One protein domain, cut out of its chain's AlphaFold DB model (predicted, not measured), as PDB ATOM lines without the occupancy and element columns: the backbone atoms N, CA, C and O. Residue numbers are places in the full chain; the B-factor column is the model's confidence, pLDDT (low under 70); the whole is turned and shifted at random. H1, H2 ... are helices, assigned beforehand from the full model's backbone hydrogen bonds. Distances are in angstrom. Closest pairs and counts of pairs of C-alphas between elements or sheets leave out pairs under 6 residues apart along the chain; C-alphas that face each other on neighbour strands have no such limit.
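This is residues 424 to 475 of the 592 residues of an uncharacterized protein of Clonorchis sinensis (UniProt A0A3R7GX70). A long helix, H1, and a shorter one, H2, lie side by side as a helical hairpin, the chain folding back through a long loop past one end of H1. H1 makes most of the length, and H2 runs back beside part of it. The printed part has 52 residues, with H1 then H2 along the chain and no named strand; the class is all helix. The whole is loose, with a radius of gyration of the C-alphas of 12.9 A, and a rod spanning 41 by 18 by 9 A.

H1, residues 426 to 446, and H2, residues 458 to 469, form a hairpin and run opposite ways at a shallow tilt of 21 degrees. They touch through residues 433 to 440 of H1 and 465 to 469 of H2 alone; their closest C-alphas, of Ile 440 and Gly 465, are 6.5 A apart. In H1 and H2 every O i to N i+4 pair is within hydrogen-bond range.

H1 measures 30.1 A from C-alpha 426 at (-8.574, 12.826, 22.238) to C-alpha 446. H2 measures 16.6 A and ends with C-alpha 469 at (-8.785, -0.535, 28.277).

The C-alphas farthest apart, of Pro 424 and Gly 451, are 41.6 A apart. The link from H1 to H2 is long, 11 residues. The printed part has no cut; pLDDT is under 70 at residues 473 to 475.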
ATOM      1  N   PRO A 424     -11.195  15.909  27.957       71.12
ATOM      2  CA  PRO A 424      -9.885  15.270  27.899       71.12
ATOM      3  C   PRO A 424      -9.396  15.216  26.448       71.12
ATOM      4  O   PRO A 424     -10.187  15.014  25.522       71.12
ATOM      5  N   SER A 425      -8.087  15.378  26.239       76.81
ATOM      6  CA  SER A 425      -7.521  15.376  24.892       76.81
ATOM      7  C   SER A 425      -7.756  14.023  24.218       76.81
ATOM      8  O   SER A 425      -7.415  12.961  24.744       76.81
ATOM      9  N   ILE A 426      -8.342  14.046  23.020       75.50
ATOM     10  CA  ILE A 426      -8.574  12.826  22.238       75.50
ATOM     11  C   ILE A 426      -7.243  12.198  21.813       75.50
ATOM     12  O   ILE A 426      -7.100  10.979  21.849       75.50
ATOM     13  N   THR A 427      -6.246  13.020  21.480       81.06
ATOM     14  CA  THR A 427      -4.888  12.560  21.164       81.06
ATOM     15  C   THR A 427      -4.255  11.857  22.364       81.06
ATOM     16  O   THR A 427      -3.742  10.752  22.221       81.06
ATOM     17  N   GLU A 428      -4.361  12.441  23.559       82.69
ATOM     18  CA  GLU A 428      -3.898  11.836  24.816       82.69
ATOM     19  C   GLU A 428      -4.643  10.528  25.127       82.69
ATOM     20  O   GLU A 428      -4.031   9.520  25.474       82.69
ATOM     21  N   THR A 429      -5.961  10.503  24.911       83.50
ATOM     22  CA  THR A 429      -6.787   9.299  25.080       83.50
ATOM     23  C   THR A 429      -6.340   8.178  24.135       83.50
ATOM     24  O   THR A 429      -6.224   7.030  24.566       83.50
ATOM     25  N   TYR A 430      -6.004   8.489  22.876       82.38
ATOM     26  CA  TYR A 430      -5.426   7.502  21.961       82.38
ATOM     27  C   TYR A 430      -4.023   7.063  22.352       82.38
ATOM     28  O   TYR A 430      -3.759   5.870  22.264       82.38
ATOM     29  N   LEU A 431      -3.151   7.968  22.806       88.12
ATOM     30  CA  LEU A 431      -1.811   7.609  23.283       88.12
ATOM     31  C   LEU A 431      -1.891   6.656  24.486       88.12
ATOM     32  O   LEU A 431      -1.209   5.635  24.504       88.12
ATOM     33  N   ASN A 432      -2.799   6.908  25.430       88.25
ATOM     34  CA  ASN A 432      -3.049   6.015  26.564       88.25
ATOM     35  C   ASN A 432      -3.587   4.640  26.115       88.25
ATOM     36  O   ASN A 432      -3.181   3.604  26.651       88.25
ATOM     37  N   ILE A 433      -4.475   4.599  25.112       87.38
ATOM     38  CA  ILE A 433      -4.998   3.347  24.536       87.38
ATOM     39  C   ILE A 433      -3.902   2.571  23.796       87.38
ATOM     40  O   ILE A 433      -3.768   1.366  24.017       87.38
ATOM     41  N   THR A 434      -3.116   3.225  22.934       88.69
ATOM     42  CA  THR A 434      -2.059   2.561  22.160       88.69
ATOM     43  C   THR A 434      -0.944   2.073  23.068       88.69
ATOM     44  O   THR A 434      -0.541   0.927  22.927       88.69
ATOM     45  N   GLU A 435      -0.508   2.861  24.052       91.62
ATOM     46  CA  GLU A 435       0.519   2.456  25.013       91.62
ATOM     47  C   GLU A 435       0.054   1.272  25.888       91.62
ATOM     48  O   GLU A 435       0.819   0.332  26.120       91.62
ATOM     49  N   THR A 436      -1.221   1.250  26.298       90.12
ATOM     50  CA  THR A 436      -1.831   0.107  27.008       90.12
ATOM     51  C   THR A 436      -1.874  -1.146  26.128       90.12
ATOM     52  O   THR A 436      -1.459  -2.223  26.562       90.12
ATOM     53  N   VAL A 437      -2.309  -1.016  24.869       89.25
ATOM     54  CA  VAL A 437      -2.271  -2.096  23.866       89.25
ATOM     55  C   VAL A 437      -0.847  -2.626  23.677       89.25
ATOM     56  O   VAL A 437      -0.636  -3.839  23.687       89.25
ATOM     57  N   ASP A 438       0.136  -1.737  23.559       92.12
ATOM     58  CA  ASP A 438       1.531  -2.095  23.322       92.12
ATOM     59  C   ASP A 438       2.125  -2.863  24.511       92.12
ATOM     60  O   ASP A 438       2.815  -3.864  24.318       92.12
ATOM     61  N   LYS A 439       1.800  -2.457  25.748       89.25
ATOM     62  CA  LYS A 439       2.155  -3.183  26.982       89.25
ATOM     63  C   LYS A 439       1.583  -4.608  26.982       89.25
ATOM     64  O   LYS A 439       2.325  -5.561  27.223       89.25
ATOM     65  N   ILE A 440       0.300  -4.769  26.638       86.81
ATOM     66  CA  ILE A 440      -0.371  -6.081  26.552       86.81
ATOM     67  C   ILE A 440       0.277  -6.968  25.472       86.81
ATOM     68  O   ILE A 440       0.552  -8.145  25.718       86.81
ATOM     69  N   LEU A 441       0.557  -6.418  24.286       87.06
ATOM     70  CA  LEU A 441       1.170  -7.159  23.176       87.06
ATOM     71  C   LEU A 441       2.635  -7.531  23.452       87.06
ATOM     72  O   LEU A 441       3.054  -8.639  23.109       87.06
ATOM     73  N   LYS A 442       3.406  -6.654  24.106       88.62
ATOM     74  CA  LYS A 442       4.779  -6.941  24.553       88.62
ATOM     75  C   LYS A 442       4.798  -8.094  25.562       88.62
ATOM     76  O   LYS A 442       5.599  -9.011  25.388       88.62
ATOM     77  N   TYR A 443       3.870  -8.111  26.523       84.06
ATOM     78  CA  TYR A 443       3.728  -9.209  27.487       84.06
ATOM     79  C   TYR A 443       3.325 -10.543  26.828       84.06
ATOM     80  O   TYR A 443       3.938 -11.580  27.084       84.06
ATOM     81  N   ASP A 444       2.341 -10.539  25.923       84.31
ATOM     82  CA  ASP A 444       1.942 -11.766  25.218       84.31
ATOM     83  C   ASP A 444       3.040 -12.274  24.262       84.31
ATOM     84  O   ASP A 444       3.147 -13.478  24.031       84.31
ATOM     85  N   LYS A 445       3.905 -11.383  23.752       86.19
ATOM     86  CA  LYS A 445       5.113 -11.748  22.996       86.19
ATOM     87  C   LYS A 445       6.192 -12.368  23.892       86.19
ATOM     88  O   LYS A 445       6.773 -13.371  23.485       86.19
ATOM     89  N   SER A 446       6.450 -11.838  25.092       84.44
ATOM     90  CA  SER A 446       7.429 -12.433  26.019       84.44
ATOM     91  C   SER A 446       6.966 -13.787  26.563       84.44
ATOM     92  O   SER A 446       7.761 -14.720  26.612       84.44
ATOM     93  N   ALA A 447       5.672 -13.954  26.855       81.81
ATOM     94  CA  ALA A 447       5.103 -15.242  27.273       81.81
ATOM     95  C   ALA A 447       5.149 -16.334  26.177       81.81
ATOM     96  O   ALA A 447       4.966 -17.511  26.471       81.81
ATOM     97  N   ARG A 448       5.405 -15.959  24.913       81.69
ATOM     98  CA  ARG A 448       5.622 -16.872  23.773       81.69
ATOM     99  C   ARG A 448       7.101 -17.187  23.500       81.69
ATOM    100  O   ARG A 448       7.378 -17.958  22.582       81.69
ATOM    101  N   ALA A 449       8.039 -16.567  24.217       84.56
ATOM    102  CA  ALA A 449       9.469 -16.801  24.028       84.56
ATOM    103  C   ALA A 449       9.894 -18.190  24.541       84.56
ATOM    104  O   ALA A 449       9.169 -18.850  25.286       84.56
ATOM    105  N   PHE A 450      11.092 -18.640  24.162       75.88
ATOM    106  CA  PHE A 450      11.664 -19.875  24.700       75.88
ATOM    107  C   PHE A 450      11.893 -19.729  26.216       75.88
ATOM    108  O   PHE A 450      12.562 -18.793  26.646       75.88
ATOM    109  N   GLY A 451      11.305 -20.625  27.014       79.88
ATOM    110  CA  GLY A 451      11.263 -20.511  28.480       79.88
ATOM    111  C   GLY A 451      10.122 -19.643  29.038       79.88
ATOM    112  O   GLY A 451       9.992 -19.537  30.254       79.88
ATOM    113  N   GLY A 452       9.275 -19.050  28.189       77.19
ATOM    114  CA  GLY A 452       8.086 -18.311  28.619       77.19
ATOM    115  C   GLY A 452       7.026 -19.229  29.240       77.19
ATOM    116  O   GLY A 452       6.648 -20.243  28.651       77.19
ATOM    117  N   VAL A 453       6.530 -18.861  30.424       73.50
ATOM    118  CA  VAL A 453       5.477 -19.592  31.148       73.50
ATOM    119  C   VAL A 453       4.145 -18.858  31.003       73.50
ATOM    120  O   VAL A 453       4.054 -17.653  31.232       73.50
ATOM    121  N   TYR A 454       3.081 -19.584  30.653       71.88
ATOM    122  CA  TYR A 454       1.717 -19.055  30.700       71.88
ATOM    123  C   TYR A 454       1.111 -19.261  32.095       71.88
ATOM    124  O   TYR A 454       0.379 -20.220  32.315       71.88
ATOM    125  N   GLU A 455       1.383 -18.338  33.019       75.88
ATOM    126  CA  GLU A 455       0.764 -18.317  34.360       75.88
ATOM    127  C   GLU A 455      -0.771 -18.169  34.320       75.88
ATOM    128  O   GLU A 455      -1.474 -18.574  35.239       75.88
ATOM    129  N   VAL A 456      -1.282 -17.559  33.247       79.06
ATOM    130  CA  VAL A 456      -2.678 -17.136  33.065       79.06
ATOM    131  C   VAL A 456      -3.126 -17.539  31.660       79.06
ATOM    132  O   VAL A 456      -2.357 -17.365  30.705       79.06
ATOM    133  N   THR A 457      -4.350 -18.047  31.479       83.56
ATOM    134  CA  THR A 457      -4.808 -18.529  30.162       83.56
ATOM    135  C   THR A 457      -4.923 -17.393  29.131       83.56
ATOM    136  O   THR A 457      -5.107 -16.227  29.497       83.56
ATOM    137  N   PRO A 458      -4.874 -17.682  27.814       81.31
ATOM    138  CA  PRO A 458      -5.060 -16.656  26.785       81.31
ATOM    139  C   PRO A 458      -6.400 -15.905  26.876       81.31
ATOM    140  O   PRO A 458      -6.471 -14.744  26.475       81.31
ATOM    141  N   ALA A 459      -7.448 -16.540  27.415       80.12
ATOM    142  CA  ALA A 459      -8.766 -15.933  27.615       80.12
ATOM    143  C   ALA A 459      -8.798 -14.973  28.821       80.12
ATOM    144  O   ALA A 459      -9.417 -13.911  28.755       80.12
ATOM    145  N   GLU A 460      -8.086 -15.296  29.898       84.06
ATOM    146  CA  GLU A 460      -7.966 -14.424  31.072       84.06
ATOM    147  C   GLU A 460      -7.031 -13.239  30.801       84.06
ATOM    148  O   GLU A 460      -7.385 -12.106  31.123       84.06
ATOM    149  N   ARG A 461      -5.891 -13.448  30.117       80.19
ATOM    150  CA  ARG A 461      -5.021 -12.342  29.652       80.19
ATOM    151  C   ARG A 461      -5.791 -11.355  28.772       80.19
ATOM    152  O   ARG A 461      -5.630 -10.145  28.905       80.19
ATOM    153  N   ALA A 462      -6.661 -11.876  27.909       81.81
ATOM    154  CA  ALA A 462      -7.591 -11.084  27.117       81.81
ATOM    155  C   ALA A 462      -8.554 -10.251  27.984       81.81
ATOM    156  O   ALA A 462      -8.634  -9.037  27.800       81.81
ATOM    157  N   ALA A 463      -9.234 -10.871  28.953       85.62
ATOM    158  CA  ALA A 463     -10.156 -10.175  29.855       85.62
ATOM    159  C   ALA A 463      -9.458  -9.122  30.744       85.62
ATOM    160  O   ALA A 463     -10.035  -8.071  31.029       85.62
ATOM    161  N   LEU A 464      -8.206  -9.366  31.151       85.19
ATOM    162  CA  LEU A 464      -7.373  -8.387  31.855       85.19
ATOM    163  C   LEU A 464      -7.056  -7.174  30.970       85.19
ATOM    164  O   LEU A 464      -7.215  -6.043  31.425       85.19
ATOM    165  N   GLY A 465      -6.688  -7.396  29.703       87.12
ATOM    166  CA  GLY A 465      -6.479  -6.318  28.734       87.12
ATOM    167  C   GLY A 465      -7.743  -5.486  28.490       87.12
ATOM    168  O   GLY A 465      -7.687  -4.259  28.490       87.12
ATOM    169  N   ASP A 466      -8.908  -6.130  28.385       85.31
ATOM    170  CA  ASP A 466     -10.187  -5.421  28.232       85.31
ATOM    171  C   ASP A 466     -10.523  -4.588  29.471       85.31
ATOM    172  O   ASP A 466     -11.013  -3.469  29.350       85.31
ATOM    173  N   ARG A 467     -10.209  -5.095  30.669       88.38
ATOM    174  CA  ARG A 467     -10.369  -4.365  31.932       88.38
ATOM    175  C   ARG A 467      -9.400  -3.182  32.065       88.38
ATOM    176  O   ARG A 467      -9.771  -2.194  32.693       88.38
ATOM    177  N   GLN A 468      -8.201  -3.265  31.484       86.94
ATOM    178  CA  GLN A 468      -7.238  -2.156  31.417       86.94
ATOM    179  C   GLN A 468      -7.663  -1.077  30.411       86.94
ATOM    180  O   GLN A 468      -7.485   0.107  30.681       86.94
ATOM    181  N   LEU A 469      -8.277  -1.466  29.289       85.69
ATOM    182  CA  LEU A 469      -8.785  -0.535  28.277       85.69
ATOM    183  C   LEU A 469     -10.147   0.079  28.650       85.69
ATOM    184  O   LEU A 469     -10.403   1.232  28.320       85.69
ATOM    185  N   ALA A 470     -11.005  -0.637  29.384       84.62
ATOM    186  CA  ALA A 470     -12.344  -0.192  29.786       84.62
ATOM    187  C   ALA A 470     -12.470   1.216  30.425       84.62
ATOM    188  O   ALA A 470     -13.499   1.844  30.173       84.62
ATOM    189  N   PRO A 471     -11.527   1.733  31.245       84.06
ATOM    190  CA  PRO A 471     -11.579   3.116  31.736       84.06
ATOM    191  C   PRO A 471     -11.120   4.169  30.712       84.06
ATOM    192  O   PRO A 471     -11.486   5.330  30.860       84.06
ATOM    193  N   LEU A 472     -10.337   3.782  29.698       78.56
ATOM    194  CA  LEU A 472      -9.888   4.659  28.605       78.56
ATOM    195  C   LEU A 472     -10.915   4.707  27.461       78.56
ATOM    196  O   LEU A 472     -11.066   5.719  26.782       78.56
ATOM    197  N   CYS A 473     -11.653   3.613  27.263       68.69
ATOM    198  CA  CYS A 473     -12.814   3.560  26.385       68.69
ATOM    199  C   CYS A 473     -13.926   4.503  26.889       68.69
ATOM    200  O   CYS A 473     -14.292   4.436  28.068       68.69
ATOM    201  N   PRO A 474     -14.567   5.305  26.016       59.50
ATOM    202  CA  PRO A 474     -15.748   6.073  26.390       59.50
ATOM    203  C   PRO A 474     -16.857   5.152  26.899       59.50
ATOM    204  O   PRO A 474     -17.378   4.313  26.161       59.50
ATOM    205  N   ARG A 475     -17.261   5.324  28.160       49.59
ATOM    206  CA  ARG A 475     -18.436   4.629  28.691       49.59
ATOM    207  C   ARG A 475     -19.689   5.085  27.955       49.59
ATOM    208  O   ARG A 475     -20.227   6.144  28.268       49.59
TER     209      ARG A 475